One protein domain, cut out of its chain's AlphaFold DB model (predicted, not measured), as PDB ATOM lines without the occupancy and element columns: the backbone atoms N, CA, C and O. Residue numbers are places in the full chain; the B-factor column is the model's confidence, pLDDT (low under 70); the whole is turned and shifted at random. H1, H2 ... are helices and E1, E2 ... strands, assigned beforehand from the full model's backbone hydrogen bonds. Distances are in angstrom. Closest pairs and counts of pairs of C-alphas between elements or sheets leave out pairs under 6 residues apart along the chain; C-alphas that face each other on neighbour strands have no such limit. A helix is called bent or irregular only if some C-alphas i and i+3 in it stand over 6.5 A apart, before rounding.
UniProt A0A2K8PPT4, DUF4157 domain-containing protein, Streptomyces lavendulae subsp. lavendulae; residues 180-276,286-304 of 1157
ATOM      1  N   PHE A 180      41.842  -2.823 -13.610       66.19
ATOM      2  CA  PHE A 180      41.115  -3.556 -12.575       66.19
ATOM      3  C   PHE A 180      40.335  -2.578 -11.702       66.19
ATOM      4  O   PHE A 180      40.880  -1.567 -11.272       66.19
ATOM      5  N   GLU A 181      39.065  -2.872 -11.431       79.81
ATOM      6  CA  GLU A 181      38.250  -2.096 -10.494       79.81
ATOM      7  C   GLU A 181      38.344  -2.728  -9.101       79.81
ATOM      8  O   GLU A 181      38.009  -3.901  -8.925       79.81
ATOM      9  N   LEU A 182      38.797  -1.961  -8.113       80.12
ATOM     10  CA  LEU A 182      38.978  -2.408  -6.735       80.12
ATOM     11  C   LEU A 182      38.038  -1.643  -5.807       80.12
ATOM     12  O   LEU A 182      37.929  -0.421  -5.899       80.12
ATOM     13  N   ARG A 183      37.368  -2.348  -4.890       82.38
ATOM     14  CA  ARG A 183      36.569  -1.704  -3.840       82.38
ATOM     15  C   ARG A 183      37.474  -1.110  -2.770       82.38
ATOM     16  O   ARG A 183      38.325  -1.806  -2.220       82.38
ATOM     17  N   VAL A 184      37.225   0.150  -2.438       84.38
ATOM     18  CA  VAL A 184      37.962   0.902  -1.416       84.38
ATOM     19  C   VAL A 184      36.977   1.546  -0.453       84.38
ATOM     20  O   VAL A 184      36.058   2.249  -0.860       84.38
ATOM     21  N   THR A 185      37.150   1.263   0.835       85.81
ATOM     22  CA  THR A 185      36.283   1.743   1.926       85.81
ATOM     23  C   THR A 185      36.984   2.740   2.844       85.81
ATOM     24  O   THR A 185      36.341   3.354   3.691       85.81
ATOM     25  N   ARG A 186      38.296   2.910   2.673       89.25
ATOM     26  CA  ARG A 186      39.145   3.862   3.389       89.25
ATOM     27  C   ARG A 186      40.325   4.258   2.517       89.25
ATOM     28  O   ARG A 186      40.622   3.573   1.538       89.25
ATOM     29  N   GLU A 187      40.981   5.347   2.890       89.19
ATOM     30  CA  GLU A 187      42.207   5.777   2.229       89.19
ATOM     31  C   GLU A 187      43.318   4.746   2.468       89.19
ATOM     32  O   GLU A 187      43.387   4.130   3.539       89.19
ATOM     33  N   MET A 188      44.132   4.517   1.437       88.06
ATOM     34  CA  MET A 188      45.202   3.515   1.427       88.06
ATOM     35  C   MET A 188      46.388   4.046   0.629       88.06
ATOM     36  O   MET A 188      46.211   4.582  -0.470       88.06
ATOM     37  N   ASP A 189      47.596   3.869   1.159       87.62
ATOM     38  CA  ASP A 189      48.828   4.203   0.443       87.62
ATOM     39  C   ASP A 189      49.114   3.202  -0.702       87.62
ATOM     40  O   ASP A 189      48.442   2.173  -0.813       87.62
ATOM     41  N   PRO A 190      50.095   3.463  -1.587       83.12
ATOM     42  CA  PRO A 190      50.353   2.580  -2.720       83.12
ATOM     43  C   PRO A 190      50.795   1.153  -2.383       83.12
ATOM     44  O   PRO A 190      50.596   0.257  -3.205       83.12
ATOM     45  N   ALA A 191      51.417   0.919  -1.227       79.12
ATOM     46  CA  ALA A 191      51.803  -0.424  -0.800       79.12
ATOM     47  C   ALA A 191      50.590  -1.166  -0.225       79.12
ATOM     48  O   ALA A 191      50.365  -2.340  -0.528       79.12
ATOM     49  N   GLU A 192      49.772  -0.462   0.551       84.88
ATOM     50  CA  GLU A 192      48.550  -0.978   1.148       84.88
ATOM     51  C   GLU A 192      47.477  -1.273   0.092       84.88
ATOM     52  O   GLU A 192      46.855  -2.334   0.124       84.88
ATOM     53  N   LEU A 193      47.325  -0.400  -0.907       84.75
ATOM     54  CA  LEU A 193      46.408  -0.608  -2.024       84.75
ATOM     55  C   LEU A 193      46.840  -1.788  -2.906       84.75
ATOM     56  O   LEU A 193      45.987  -2.524  -3.397       84.75
ATOM     57  N   LEU A 194      48.148  -2.009  -3.080       81.44
ATOM     58  CA  LEU A 194      48.674  -3.157  -3.823       81.44
ATOM     59  C   LEU A 194      48.453  -4.475  -3.062       81.44
ATOM     60  O   LEU A 194      48.032  -5.462  -3.663       81.44
ATOM     61  N   ARG A 195      48.656  -4.487  -1.736       86.12
ATOM     62  CA  ARG A 195      48.292  -5.626  -0.866       86.12
ATOM     63  C   ARG A 195      46.798  -5.913  -0.922       86.12
ATOM     64  O   ARG A 195      46.401  -7.068  -1.064       86.12
ATOM     65  N   HIS A 196      45.973  -4.869  -0.849       82.94
ATOM     66  CA  HIS A 196      44.519  -4.978  -0.950       82.94
ATOM     67  C   HIS A 196      44.087  -5.505  -2.325       82.94
ATOM     68  O   HIS A 196      43.232  -6.384  -2.409       82.94
ATOM     69  N   PHE A 197      44.751  -5.064  -3.398       83.81
ATOM     70  CA  PHE A 197      44.580  -5.631  -4.733       83.81
ATOM     71  C   PHE A 197      44.928  -7.124  -4.768       83.81
ATOM     72  O   PHE A 197      44.126  -7.903  -5.268       83.81
ATOM     73  N   VAL A 198      46.068  -7.550  -4.215       78.81
ATOM     74  CA  VAL A 198      46.467  -8.969  -4.187       78.81
ATOM     75  C   VAL A 198      45.453  -9.815  -3.410       78.81
ATOM     76  O   VAL A 198      45.060 -10.882  -3.886       78.81
ATOM     77  N   ARG A 199      44.952  -9.324  -2.270       81.06
ATOM     78  CA  ARG A 199      43.892  -9.995  -1.495       81.06
ATOM     79  C   ARG A 199      42.619 -10.192  -2.304       81.06
ATOM     80  O   ARG A 199      42.101 -11.302  -2.348       81.06
ATOM     81  N   GLU A 200      42.138  -9.147  -2.970       74.31
ATOM     82  CA  GLU A 200      40.919  -9.206  -3.786       74.31
ATOM     83  C   GLU A 200      41.114 -10.026  -5.072       74.31
ATOM     84  O   GLU A 200      40.237 -10.801  -5.460       74.31
ATOM     85  N   TYR A 201      42.281  -9.916  -5.710       72.75
ATOM     86  CA  TYR A 201      42.602 -10.606  -6.958       72.75
ATOM     87  C   TYR A 201      42.733 -12.120  -6.759       72.75
ATOM     88  O   TYR A 201      42.147 -12.894  -7.518       72.75
ATOM     89  N   TYR A 202      43.448 -12.556  -5.715       68.69
ATOM     90  CA  TYR A 202      43.591 -13.978  -5.379       68.69
ATOM     91  C   TYR A 202      42.507 -14.494  -4.427       68.69
ATOM     92  O   TYR A 202      42.457 -15.694  -4.161       68.69
ATOM     93  N   ARG A 203      41.619 -13.616  -3.936       64.50
ATOM     94  CA  ARG A 203      40.591 -13.913  -2.922       64.50
ATOM     95  C   ARG A 203      41.151 -14.652  -1.708       64.50
ATOM     96  O   ARG A 203      40.557 -15.621  -1.237       64.50
ATOM     97  N   THR A 204      42.302 -14.199  -1.224       66.88
ATOM     98  CA  THR A 204      42.971 -14.783  -0.062       66.88
ATOM     99  C   THR A 204      42.895 -13.838   1.129       66.88
ATOM    100  O   THR A 204      43.026 -12.619   0.993       66.88
ATOM    101  N   THR A 205      42.661 -14.413   2.304       72.50
ATOM    102  CA  THR A 205      42.752 -13.724   3.597       72.50
ATOM    103  C   THR A 205      44.004 -14.133   4.372       72.50
ATOM    104  O   THR A 205      44.224 -13.620   5.464       72.50
ATOM    105  N   ASP A 206      44.800 -15.068   3.841       74.62
ATOM    106  CA  ASP A 206      46.047 -15.509   4.463       74.62
ATOM    107  C   ASP A 206      47.167 -14.520   4.132       74.62
ATOM    108  O   ASP A 206      47.591 -14.393   2.982       74.62
ATOM    109  N   GLU A 207      47.667 -13.827   5.154       75.94
ATOM    110  CA  GLU A 207      48.749 -12.852   5.004       75.94
ATOM    111  C   GLU A 207      50.036 -13.462   4.450       75.94
ATOM    112  O   GLU A 207      50.756 -12.790   3.714       75.94
ATOM    113  N   ARG A 208      50.322 -14.741   4.730       65.12
ATOM    114  CA  ARG A 208      51.510 -15.407   4.172       65.12
ATOM    115  C   ARG A 208      51.388 -15.577   2.667       65.12
ATOM    116  O   ARG A 208      52.361 -15.406   1.938       65.12
ATOM    117  N   GLU A 209      50.186 -15.883   2.188       64.94
ATOM    118  CA  GLU A 209      49.930 -15.978   0.757       64.94
ATOM    119  C   GLU A 209      49.933 -14.600   0.088       64.94
ATOM    120  O   GLU A 209      50.450 -14.472  -1.020       64.94
ATOM    121  N   VAL A 210      49.435 -13.557   0.759       71.94
ATOM    122  CA  VAL A 210      49.532 -12.176   0.260       71.94
ATOM    123  C   VAL A 210      50.993 -11.760   0.101       71.94
ATOM    124  O   VAL A 210      51.362 -11.311  -0.981       71.94
ATOM    125  N   GLU A 211      51.831 -11.959   1.122       69.62
ATOM    126  CA  GLU A 211      53.260 -11.612   1.082       69.62
ATOM    127  C   GLU A 211      54.031 -12.428   0.037       69.62
ATOM    128  O   GLU A 211      54.876 -11.880  -0.664       69.62
ATOM    129  N   ARG A 212      53.687 -13.707  -0.165       65.19
ATOM    130  CA  ARG A 212      54.275 -14.536  -1.234       65.19
ATOM    131  C   ARG A 212      53.952 -14.010  -2.638       65.19
ATOM    132  O   ARG A 212      54.772 -14.114  -3.544       65.19
ATOM    133  N   ARG A 213      52.744 -13.476  -2.843       65.31
ATOM    134  CA  ARG A 213      52.250 -13.022  -4.160       65.31
ATOM    135  C   ARG A 213      52.598 -11.560  -4.450       65.31
ATOM    136  O   ARG A 213      52.660 -11.175  -5.615       65.31
ATOM    137  N   LEU A 214      52.807 -10.747  -3.413       70.75
ATOM    138  CA  LEU A 214      53.048  -9.303  -3.503       70.75
ATOM    139  C   LEU A 214      54.203  -8.911  -4.444       70.75
ATOM    140  O   LEU A 214      54.012  -7.994  -5.245       70.75
ATOM    141  N   PRO A 215      55.367  -9.597  -4.428       67.12
ATOM    142  CA  PRO A 215      56.512  -9.239  -5.265       67.12
ATOM    143  C   PRO A 215      56.261  -9.370  -6.770       67.12
ATOM    144  O   PRO A 215      57.073  -8.889  -7.558       67.12
ATOM    145  N   TRP A 216      55.172 -10.025  -7.186       63.56
ATOM    146  CA  TRP A 216      54.863 -10.314  -8.593       63.56
ATOM    147  C   TRP A 216      53.985  -9.262  -9.262       63.56
ATOM    148  O   TRP A 216      53.747  -9.343 -10.470       63.56
ATOM    149  N   TRP A 217      53.527  -8.282  -8.486       67.94
ATOM    150  CA  TRP A 217      52.689  -7.197  -8.958       67.94
ATOM    151  C   TRP A 217      53.422  -5.878  -8.817       67.94
ATOM    152  O   TRP A 217      53.882  -5.509  -7.738       67.94
ATOM    153  N   HIS A 218      53.496  -5.138  -9.918       69.69
ATOM    154  CA  HIS A 218      54.112  -3.814  -9.928       69.69
ATOM    155  C   HIS A 218      53.165  -2.799 -10.532       69.69
ATOM    156  O   HIS A 218      52.461  -3.069 -11.512       69.69
ATOM    157  N   TRP A 219      53.194  -1.603  -9.958       68.50
ATOM    158  CA  TRP A 219      52.550  -0.438 -10.533       68.50
ATOM    159  C   TRP A 219      53.167  -0.116 -11.894       68.50
ATOM    160  O   TRP A 219      54.385  -0.012 -12.028       68.50
ATOM    161  N   GLU A 220      52.328   0.094 -12.906       61.81
ATOM    162  CA  GLU A 220      52.799   0.454 -14.250       61.81
ATOM    163  C   GLU A 220      53.472   1.849 -14.281       61.81
ATOM    164  O   GLU A 220      54.327   2.125 -15.127       61.81
ATOM    165  N   LYS A 221      53.120   2.734 -13.334       56.75
ATOM    166  CA  LYS A 221      53.690   4.084 -13.184       56.75
ATOM    167  C   LYS A 221      54.644   4.180 -11.977       56.75
ATOM    168  O   LYS A 221      54.286   3.714 -10.893       56.75
ATOM    169  N   PRO A 222      55.812   4.846 -12.112       45.62
ATOM    170  CA  PRO A 222      56.710   5.117 -10.988       45.62
ATOM    171  C   PRO A 222      56.021   6.002  -9.935       45.62
ATOM    172  O   PRO A 222      55.516   7.068 -10.280       45.62
ATOM    173  N   GLY A 223      56.006   5.561  -8.674       55.03
ATOM    174  CA  GLY A 223      55.354   6.255  -7.548       55.03
ATOM    175  C   GLY A 223      54.097   5.565  -7.003       55.03
ATOM    176  O   GLY A 223      53.675   5.878  -5.896       55.03
ATOM    177  N   GLY A 224      53.553   4.585  -7.731       65.69
ATOM    178  CA  GLY A 224      52.380   3.814  -7.316       65.69
ATOM    179  C   GLY A 224      51.055   4.582  -7.371       65.69
ATOM    180  O   GLY A 224      51.011   5.735  -7.794       65.69
ATOM    181  N   LEU A 225      49.955   3.919  -7.007       78.25
ATOM    182  CA  LEU A 225      48.611   4.503  -6.960       78.25
ATOM    183  C   LEU A 225      48.087   4.421  -5.524       78.25
ATOM    184  O   LEU A 225      48.096   3.341  -4.949       78.25
ATOM    185  N   ALA A 226      47.636   5.538  -4.957       83.62
ATOM    186  CA  ALA A 226      46.998   5.589  -3.641       83.62
ATOM    187  C   ALA A 226      45.483   5.781  -3.798       83.62
ATOM    188  O   ALA A 226      45.043   6.403  -4.766       83.62
ATOM    189  N   ALA A 227      44.698   5.281  -2.845       85.25
ATOM    190  CA  ALA A 227      43.266   5.558  -2.768       85.25
ATOM    191  C   ALA A 227      43.032   6.768  -1.860       85.25
ATOM    192  O   ALA A 227      43.318   6.701  -0.664       85.25
ATOM    193  N   GLY A 228      42.527   7.867  -2.426       84.25
ATOM    194  CA  GLY A 228      42.244   9.100  -1.685       84.25
ATOM    195  C   GLY A 228      40.775   9.240  -1.276       84.25
ATOM    196  O   GLY A 228      39.924   8.435  -1.664       84.25
ATOM    197  N   ALA A 229      40.455  10.310  -0.541       78.00
ATOM    198  CA  ALA A 229      39.106  10.612  -0.046       78.00
ATOM    199  C   ALA A 229      38.009  10.509  -1.124       78.00
ATOM    200  O   ALA A 229      36.881  10.094  -0.850       78.00
ATOM    201  N   ASP A 230      38.325  10.907  -2.355       76.69
ATOM    202  CA  ASP A 230      37.392  10.925  -3.482       76.69
ATOM    203  C   ASP A 230      37.055   9.515  -3.983       76.69
ATOM    204  O   ASP A 230      35.905   9.243  -4.336       76.69
ATOM    205  N   ASP A 231      38.027   8.602  -3.965       82.88
ATOM    206  CA  ASP A 231      37.850   7.207  -4.375       82.88
ATOM    207  C   ASP A 231      37.079   6.418  -3.314       82.88
ATOM    208  O   ASP A 231      36.208   5.612  -3.643       82.88
ATOM    209  N   VAL A 232      37.309   6.735  -2.035       84.12
ATOM    210  CA  VAL A 232      36.534   6.199  -0.908       84.12
ATOM    211  C   VAL A 232      35.071   6.634  -0.991       84.12
ATOM    212  O   VAL A 232      34.178   5.806  -0.823       84.12
ATOM    213  N   ARG A 233      34.795   7.905  -1.331       82.31
ATOM    214  CA  ARG A 233      33.413   8.384  -1.546       82.31
ATOM    215  C   ARG A 233      32.726   7.696  -2.727       82.31
ATOM    216  O   ARG A 233      31.515   7.490  -2.686       82.31
ATOM    217  N   ARG A 234      33.477   7.323  -3.767       82.56
ATOM    218  CA  ARG A 234      32.978   6.530  -4.909       82.56
ATOM    219  C   ARG A 234      32.891   5.030  -4.601       82.56
ATOM    220  O   ARG A 234      32.257   4.292  -5.354       82.56
ATOM    221  N   GLY A 235      33.527   4.581  -3.521       83.31
ATOM    222  CA  GLY A 235      33.611   3.192  -3.074       83.31
ATOM    223  C   GLY A 235      34.486   2.284  -3.944       83.31
ATOM    224  O   GLY A 235      34.561   1.080  -3.677       83.31
ATOM    225  N   ARG A 236      35.104   2.811  -5.013       84.88
ATOM    226  CA  ARG A 236      35.861   2.046  -6.017       84.88
ATOM    227  C   ARG A 236      36.974   2.885  -6.652       84.88
ATOM    228  O   ARG A 236      36.796   4.083  -6.856       84.88
ATOM    229  N   ILE A 237      38.079   2.231  -7.015       84.75
ATOM    230  CA  ILE A 237      39.224   2.804  -7.739       84.75
ATOM    231  C   ILE A 237      39.628   1.898  -8.908       84.75
ATOM    232  O   ILE A 237      39.573   0.674  -8.799       84.75
ATOM    233  N   TRP A 238      40.038   2.495 -10.028       78.62
ATOM    234  CA  TRP A 238      40.583   1.765 -11.175       78.62
ATOM    235  C   TRP A 238      42.107   1.773 -11.138       78.62
ATOM    236  O   TRP A 238      42.720   2.833 -11.026       78.62
ATOM    237  N   LEU A 239      42.713   0.597 -11.270       73.69
ATOM    238  CA  LEU A 239      44.152   0.410 -11.151       73.69
ATOM    239  C   LEU A 239      44.742  -0.407 -12.302       73.69
ATOM    240  O   LEU A 239      44.099  -1.306 -12.840       73.69
ATOM    241  N   THR A 240      45.980  -0.086 -12.675       68.56
ATOM    242  CA  THR A 240      46.755  -0.785 -13.708       68.56
ATOM    243  C   THR A 240      48.050  -1.322 -13.106       68.56
ATOM    244  O   THR A 240      48.926  -0.562 -12.680       68.56
ATOM    245  N   VAL A 241      48.153  -2.648 -13.068       64.06
ATOM    246  CA  VAL A 241      49.274  -3.405 -12.496       64.06
ATOM    247  C   VAL A 241      49.759  -4.452 -13.500       64.06
ATOM    248  O   VAL A 241      48.982  -4.928 -14.331       64.06
ATOM    249  N   THR A 242      51.049  -4.790 -13.450       62.28
ATOM    250  CA  THR A 242      51.679  -5.755 -14.370       62.28
ATOM    251  C   THR A 242      51.923  -7.087 -13.665       62.28
ATOM    252  O   THR A 242      52.431  -7.089 -12.548       62.28
ATOM    253  N   ASP A 243      51.583  -8.198 -14.327       66.56
ATOM    254  CA  ASP A 243      51.851  -9.568 -13.865       66.56
ATOM    255  C   ASP A 243      53.243 -10.020 -14.338       66.56
ATOM    256  O   ASP A 243      53.454 -10.311 -15.524       66.56
ATOM    257  N   ALA A 244      54.209 -10.057 -13.418       60.06
ATOM    258  CA  ALA A 244      55.596 -10.411 -13.718       60.06
ATOM    259  C   ALA A 244      55.778 -11.884 -14.141       60.06
ATOM    260  O   ALA A 244      56.722 -12.192 -14.873       60.06
ATOM    261  N   THR A 245      54.873 -12.790 -13.749       58.31
ATOM    262  CA  THR A 245      54.986 -14.226 -14.071       58.31
ATOM    263  C   THR A 245      54.678 -14.514 -15.534       58.31
ATOM    264  O   THR A 245      55.354 -15.321 -16.168       58.31
ATOM    265  N   ARG A 246      53.738 -13.771 -16.127       66.31
ATOM    266  CA  ARG A 246      53.454 -13.844 -17.565       66.31
ATOM    267  C   ARG A 246      54.638 -13.376 -18.406       66.31
ATOM    268  O   ARG A 246      55.020 -14.044 -19.358       66.31
ATOM    269  N   ALA A 247      55.260 -12.268 -18.011       65.31
ATOM    270  CA  ALA A 247      56.444 -11.752 -18.691       65.31
ATOM    271  C   ALA A 247      57.664 -12.683 -18.559       65.31
ATOM    272  O   ALA A 247      58.521 -12.680 -19.441       65.31
ATOM    273  N   ALA A 248      57.764 -13.453 -17.470       65.38
ATOM    274  CA  ALA A 248      58.787 -14.481 -17.295       65.38
ATOM    275  C   ALA A 248      58.514 -15.714 -18.173       65.38
ATOM    276  O   ALA A 248      59.425 -16.170 -18.858       65.38
ATOM    277  N   LEU A 249      57.265 -16.192 -18.215       74.00
ATOM    278  CA  LEU A 249      56.837 -17.318 -19.051       74.00
ATOM    279  C   LEU A 249      57.053 -17.042 -20.546       74.00
ATOM    280  O   LEU A 249      57.641 -17.867 -21.238       74.00
ATOM    281  N   ASP A 250      56.668 -15.854 -21.023       74.81
ATOM    282  CA  ASP A 250      56.779 -15.451 -22.434       74.81
ATOM    283  C   ASP A 250      58.244 -15.393 -22.937       74.81
ATOM    284  O   ASP A 250      58.493 -15.314 -24.140       74.81
ATOM    285  N   ARG A 251      59.228 -15.409 -22.025       75.44
ATOM    286  CA  ARG A 251      60.668 -15.424 -22.342       75.44
ATOM    287  C   ARG A 251      61.260 -16.833 -22.419       75.44
ATOM    288  O   ARG A 251      62.414 -16.963 -22.826       75.44
ATOM    289  N   LEU A 252      60.519 -17.860 -22.007       78.56
ATOM    290  CA  LEU A 252      60.983 -19.245 -22.030       78.56
ATOM    291  C   LEU A 252      60.795 -19.866 -23.425       78.56
ATOM    292  O   LEU A 252      59.910 -19.442 -24.169       78.56
ATOM    293  N   PRO A 253      61.593 -20.880 -23.806       86.62
ATOM    294  CA  PRO A 253      61.334 -21.675 -25.005       86.62
ATOM    295  C   PRO A 253      59.936 -22.303 -24.974       86.62
ATOM    296  O   PRO A 253      59.446 -22.662 -23.903       86.62
ATOM    297  N   GLN A 254      59.316 -22.490 -26.144       83.50
ATOM    298  CA  GLN A 254      57.943 -23.005 -26.246       83.50
ATOM    299  C   GLN A 254      57.752 -24.335 -25.497       83.50
ATOM    300  O   GLN A 254      56.780 -24.486 -24.769       83.50
ATOM    301  N   GLU A 255      58.717 -25.254 -25.578       84.44
ATOM    302  CA  GLU A 255      58.658 -26.526 -24.845       84.44
ATOM    303  C   GLU A 255      58.601 -26.354 -23.319       84.44
ATOM    304  O   GLU A 255      57.907 -27.107 -22.639       84.44
ATOM    305  N   GLU A 256      59.330 -25.384 -22.757       82.56
ATOM    306  CA  GLU A 256      59.295 -25.103 -21.316       82.56
ATOM    307  C   GLU A 256      57.961 -24.458 -20.926       82.56
ATOM    308  O   GLU A 256      57.384 -24.820 -19.901       82.56
ATOM    309  N   GLN A 257      57.433 -23.562 -21.766       84.75
ATOM    310  CA  GLN A 257      56.105 -22.981 -21.559       84.75
ATOM    311  C   GLN A 257      55.016 -24.059 -21.556       84.75
ATOM    312  O   GLN A 257      54.143 -24.045 -20.691       84.75
ATOM    313  N   ASP A 258      55.079 -25.008 -22.491       87.19
ATOM    314  CA  ASP A 258      54.107 -26.094 -22.610       87.19
ATOM    315  C   ASP A 258      54.159 -27.023 -21.388       87.19
ATOM    316  O   ASP A 258      53.111 -27.379 -20.849       87.19
ATOM    317  N   ARG A 259      55.358 -27.341 -20.876       85.44
ATOM    318  CA  ARG A 259      55.522 -28.108 -19.624       85.44
ATOM    319  C   ARG A 259      54.955 -27.368 -18.415       85.44
ATOM    320  O   ARG A 259      54.241 -27.971 -17.618       85.44
ATOM    321  N   ILE A 260      55.242 -26.071 -18.290       84.12
ATOM    322  CA  ILE A 260      54.716 -25.237 -17.201       84.12
ATOM    323  C   ILE A 260      53.187 -25.177 -17.261       84.12
ATOM    324  O   ILE A 260      52.524 -25.316 -16.235       84.12
ATOM    325  N   ASN A 261      52.616 -24.997 -18.454       85.06
ATOM    326  CA  ASN A 261      51.168 -24.981 -18.651       85.06
ATOM    327  C   ASN A 261      50.536 -26.343 -18.319       85.06
ATOM    328  O   ASN A 261      49.521 -26.373 -17.629       85.06
ATOM    329  N   ALA A 262      51.149 -27.453 -18.736       86.19
ATOM    330  CA  ALA A 262      50.658 -28.800 -18.449       86.19
ATOM    331  C   ALA A 262      50.675 -29.129 -16.943       86.19
ATOM    332  O   ALA A 262      49.710 -29.677 -16.412       86.19
ATOM    333  N   GLU A 263      51.735 -28.753 -16.225       85.44
ATOM    334  CA  GLU A 263      51.804 -28.930 -14.767       85.44
ATOM    335  C   GLU A 263      50.823 -27.993 -14.039       85.44
ATOM    336  O   GLU A 263      50.191 -28.377 -13.050       85.44
ATOM    337  N   ALA A 264      50.624 -26.775 -14.550       82.88
ATOM    338  CA  ALA A 264      49.612 -25.854 -14.041       82.88
ATOM    339  C   ALA A 264      48.189 -26.406 -14.209       82.88
ATOM    340  O   ALA A 264      47.393 -26.320 -13.270       82.88
ATOM    341  N   ASP A 265      47.888 -27.012 -15.363       83.69
ATOM    342  CA  ASP A 265      46.643 -27.739 -15.620       83.69
ATOM    343  C   ASP A 265      46.464 -28.878 -14.612       83.69
ATOM    344  O   ASP A 265      45.451 -28.931 -13.911       83.69
ATOM    345  N   ALA A 266      47.473 -29.737 -14.456       82.56
ATOM    346  CA  ALA A 266      47.423 -30.865 -13.530       82.56
ATOM    347  C   ALA A 266      47.172 -30.421 -12.076       82.56
ATOM    348  O   ALA A 266      46.379 -31.036 -11.355       82.56
ATOM    349  N   ARG A 267      47.819 -29.338 -11.622       82.44
ATOM    350  CA  ARG A 267      47.601 -28.749 -10.286       82.44
ATOM    351  C   ARG A 267      46.222 -28.119 -10.153       82.44
ATOM    352  O   ARG A 267      45.583 -28.274  -9.112       82.44
ATOM    353  N   PHE A 268      45.760 -27.419 -11.185       82.62
ATOM    354  CA  PHE A 268      44.438 -26.810 -11.213       82.62
ATOM    355  C   PHE A 268      43.333 -27.864 -11.087       82.62
ATOM    356  O   PHE A 268      42.458 -27.723 -10.227       82.62
ATOM    357  N   TRP A 269      43.393 -28.952 -11.860       82.50
ATOM    358  CA  TRP A 269      42.407 -30.033 -11.784       82.50
ATOM    359  C   TRP A 269      42.412 -30.708 -10.412       82.50
ATOM    360  O   TRP A 269      41.359 -30.795  -9.779       82.50
ATOM    361  N   ARG A 270      43.597 -31.034  -9.871       80.38
ATOM    362  CA  ARG A 270      43.747 -31.598  -8.515       80.38
ATOM    363  C   ARG A 270      43.106 -30.732  -7.427       80.38
ATOM    364  O   ARG A 270      42.456 -31.259  -6.532       80.38
ATOM    365  N   ARG A 271      43.301 -29.407  -7.491       76.00
ATOM    366  CA  ARG A 271      42.803 -28.454  -6.478       76.00
ATOM    367  C   ARG A 271      41.338 -28.055  -6.688       76.00
ATOM    368  O   ARG A 271      40.689 -27.621  -5.739       76.00
ATOM    369  N   SER A 272      40.822 -28.131  -7.915       75.38
ATOM    370  CA  SER A 272      39.462 -27.678  -8.246       75.38
ATOM    371  C   SER A 272      38.374 -28.699  -7.906       75.38
ATOM    372  O   SER A 272      37.225 -28.297  -7.727       75.38
ATOM    373  N   GLY A 273      38.720 -29.990  -7.817       71.00
ATOM    374  CA  GLY A 273      37.760 -31.080  -7.611       71.00
ATOM    375  C   GLY A 273      36.845 -31.344  -8.816       71.00
ATOM    376  O   GLY A 273      35.894 -32.113  -8.701       71.00
ATOM    377  N   LEU A 274      37.107 -30.699  -9.959       75.88
ATOM    378  CA  LEU A 274      36.373 -30.894 -11.208       75.88
ATOM    379  C   LEU A 274      36.990 -32.035 -12.032       75.88
ATOM    380  O   LEU A 274      38.207 -32.226 -11.977       75.88
ATOM    381  N   PRO A 275      36.189 -32.756 -12.842       73.75
ATOM    382  CA  PRO A 275      36.715 -33.718 -13.802       73.75
ATOM    383  C   PRO A 275      37.692 -33.054 -14.776       73.75
ATOM    384  O   PRO A 275      37.423 -31.969 -15.306       73.75
ATOM    385  N   GLU A 276      38.811 -33.721 -15.030       76.12
ATOM    386  CA  GLU A 276      39.837 -33.257 -15.960       76.12
ATOM    387  C   GLU A 276      39.238 -33.047 -17.364       76.12
ATOM    388  O   GLU A 276      38.480 -33.879 -17.866       76.12
ATOM    389  N   ASP A 286      32.614 -18.891 -13.976       64.62
ATOM    390  CA  ASP A 286      33.852 -19.446 -14.554       64.62
ATOM    391  C   ASP A 286      35.069 -18.516 -14.409       64.62
ATOM    392  O   ASP A 286      36.220 -18.945 -14.529       64.62
ATOM    393  N   ALA A 287      34.843 -17.225 -14.136       59.06
ATOM    394  CA  ALA A 287      35.915 -16.254 -13.919       59.06
ATOM    395  C   ALA A 287      36.794 -16.621 -12.712       59.06
ATOM    396  O   ALA A 287      38.010 -16.440 -12.757       59.06
ATOM    397  N   VAL A 288      36.190 -17.200 -11.671       56.56
ATOM    398  CA  VAL A 288      36.893 -17.672 -10.469       56.56
ATOM    399  C   VAL A 288      37.796 -18.866 -10.790       56.56
ATOM    400  O   VAL A 288      38.921 -18.943 -10.301       56.56
ATOM    401  N   LEU A 289      37.338 -19.779 -11.648       66.81
ATOM    402  CA  LEU A 289      38.105 -20.955 -12.061       66.81
ATOM    403  C   LEU A 289      39.290 -20.568 -12.959       66.81
ATOM    404  O   LEU A 289      40.401 -21.045 -12.739       66.81
ATOM    405  N   ARG A 290      39.112 -19.610 -13.881       70.31
ATOM    406  CA  ARG A 290      40.229 -19.046 -14.665       70.31
ATOM    407  C   ARG A 290      41.285 -18.365 -13.795       70.31
ATOM    408  O   ARG A 290      42.475 -18.534 -14.046       70.31
ATOM    409  N   ALA A 291      40.870 -17.609 -12.778       61.69
ATOM    410  CA  ALA A 291      41.801 -16.968 -11.849       61.69
ATOM    411  C   ALA A 291      42.616 -18.004 -11.054       61.69
ATOM    412  O   ALA A 291      43.826 -17.853 -10.907       61.69
ATOM    413  N   ARG A 292      41.980 -19.102 -10.619       64.69
ATOM    414  CA  ARG A 292      42.661 -20.225  -9.948       64.69
ATOM    415  C   ARG A 292      43.686 -20.915 -10.848       64.69
ATOM    416  O   ARG A 292      44.781 -21.216 -10.383       64.69
ATOM    417  N   TRP A 293      43.361 -21.129 -12.123       77.00
ATOM    418  CA  TRP A 293      44.303 -21.691 -13.094       77.00
ATOM    419  C   TRP A 293      45.508 -20.772 -13.339       77.00
ATOM    420  O   TRP A 293      46.651 -21.216 -13.290       77.00
ATOM    421  N   LEU A 294      45.272 -19.467 -13.512       69.69
ATOM    422  CA  LEU A 294      46.352 -18.482 -13.644       69.69
ATOM    423  C   LEU A 294      47.253 -18.444 -12.402       69.69
ATOM    424  O   LEU A 294      48.467 -18.323 -12.542       69.69
ATOM    425  N   GLY A 295      46.676 -18.599 -11.207       64.75
ATOM    426  CA  GLY A 295      47.429 -18.746  -9.960       64.75
ATOM    427  C   GLY A 295      48.309 -20.000  -9.939       64.75
ATOM    428  O   GLY A 295      49.486 -19.903  -9.608       64.75
ATOM    429  N   ALA A 296      47.776 -21.151 -10.362       70.06
ATOM    430  CA  ALA A 296      48.549 -22.393 -10.466       70.06
ATOM    431  C   ALA A 296      49.696 -22.273 -11.482       70.06
ATOM    432  O   ALA A 296      50.802 -22.735 -11.222       70.06
ATOM    433  N   ARG A 297      49.468 -21.600 -12.613       79.94
ATOM    434  CA  ARG A 297      50.513 -21.354 -13.613       79.94
ATOM    435  C   ARG A 297      51.612 -20.429 -13.107       79.94
ATOM    436  O   ARG A 297      52.783 -20.675 -13.382       79.94
ATOM    437  N   ALA A 298      51.244 -19.391 -12.363       70.44
ATOM    438  CA  ALA A 298      52.204 -18.516 -11.702       70.44
ATOM    439  C   ALA A 298      53.084 -19.296 -10.706       70.44
ATOM    440  O   ALA A 298      54.298 -19.118 -10.733       70.44
ATOM    441  N   ASP A 299      52.494 -20.206  -9.911       69.06
ATOM    442  CA  ASP A 299      53.235 -21.083  -8.981       69.06
ATOM    443  C   ASP A 299      54.297 -21.906  -9.728       69.06
ATOM    444  O   ASP A 299      55.480 -21.854  -9.407       69.06
ATOM    445  N   VAL A 300      53.887 -22.615 -10.784       81.38
ATOM    446  CA  VAL A 300      54.779 -23.503 -11.550       81.38
ATOM    447  C   VAL A 300      55.873 -22.722 -12.279       81.38
ATOM    448  O   VAL A 300      57.023 -23.152 -12.327       81.38
ATOM    449  N   THR A 301      55.537 -21.552 -12.829       80.38
ATOM    450  CA  THR A 301      56.518 -20.685 -13.503       80.38
ATOM    451  C   THR A 301      57.605 -20.228 -12.527       80.38
ATOM    452  O   THR A 301      58.777 -20.150 -12.894       80.38
ATOM    453  N   TRP A 302      57.225 -19.936 -11.283       72.94
ATOM    454  CA  TRP A 302      58.148 -19.520 -10.235       72.94
ATOM    455  C   TRP A 302      59.066 -20.667  -9.790       72.94
ATOM    456  O   TRP A 302      60.286 -20.503  -9.788       72.94
ATOM    457  N   GLU A 303      58.507 -21.847  -9.520       79.12
ATOM    458  CA  GLU A 303      59.274 -23.046  -9.150       79.12
ATOM    459  C   GLU A 303      60.307 -23.421 -10.218       79.12
ATOM    460  O   GLU A 303      61.467 -23.699  -9.911       79.12
ATOM    461  N   HIS A 304      59.907 -23.351 -11.491       83.44
ATOM    462  CA  HIS A 304      60.793 -23.610 -12.626       83.44
ATOM    463  C   HIS A 304      61.967 -22.625 -12.688       83.44
ATOM    464  O   HIS A 304      63.101 -23.020 -12.963       83.44
TER     465      HIS A 304
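What this domain is: This is residues 180 to 276 and 286 to 304 of the 1157 residues of the protein "DUF4157 domain-containing protein" of Streptomyces lavendulae subsp. lavendulae (UniProt A0A2K8PPT4). Two lobes stand end to end: a small three-stranded sheet, E1 E3 E2, with H1 over one face and H2 across H1, and a pair of long helices, H5 and H6, that cross as an X. H4, which follows E3 directly, joins the lobes, and H3 lies at the end of the sheet away from the helix pair. The printed part has 116 residues, with six named helices and three named strands in the order E1 H1 H2 E2 H3 E3 H4 H5 H6; the sheet is antiparallel and the class is mostly helix. It is only just compact, close to loose, with a radius of gyration of the C-alphas of 15.9 A and spans of 47 by 32 by 24 A.

Where its parts are: E1, residues 180 to 183, begins at C-alpha 180 (41.115, -3.556, -12.575). H1 is residues 190 to 202, 18.1 A long, and H2 residues 207 to 216, 15.1 A. H2 is irregular, with C-alphas 212 and 215 7.0 A apart. E2 is residues 217 to 219 and H3 residues 229 to 234. E3, residues 236 to 243, is 21.3 A long and ends at C-alpha 243 (51.851, -9.568, -13.865). H4 is residues 244 to 249. H5, residues 254 to 272, is 26.2 A long, and H6, residues 286 to 304, is 27.3 A, ending at C-alpha 304 (60.793, -23.610, -12.626).

How they stand to each other: E1 and E3 are antiparallel, with N 180 and O 239 2.8 A apart, within hydrogen-bond range. E3 and E2 are antiparallel, with N 242 and O 218 at 3.0 A. The pairing is staggered: E3 pairs with E1 over 236 to 239 and with E2 over 241 to 243. E1, H1 H2, E2 form a split strand-helix-strand unit, two strands running the same way with E3 between them, its crossover right-handed. H1 is on one face of the sheet, two layers, one of strands and one of helix. H3 only grazes the sheet with residues 230 to 234. H1 touches H2 with residues 194 to 199 alone, about perpendicular at 74 degrees, the closest C-alphas, Val 198 and Val 210, 6.3 A apart. H6 is the hub. It touches H5 at a steep tilt of 53 degrees, opposite ways, the closest C-alphas, Ala 264 and Arg 297, 4.6 A apart. It touches H4 with residues 298 to 302 alone, the closest C-alphas being Thr 245 and Ala 298, 5.6 A. H1 and H6 only just touch, with 3 pairs of C-alphas within 8 A; the closest are Tyr 202 and Ala 291, 7.3 A. H5 is apart from E1, E2 and E3. Every O i to N i+4 pair is within hydrogen-bond range in H1, H3, H4, H5 and H6; in H2 4 of 6 are.

The domain as a whole: The C-alphas farthest apart, Arg 233 and Glu 255, are 49.0 A from each other. Residues 277 to 285 are not printed; C-alphas 276 and 286 are 15.1 A apart across the cut. Of the links printed whole, none is long. The mean pLDDT of the printed part is 75.2, and 37 residues are under 70, among them 215 to 224 and 240 to 248.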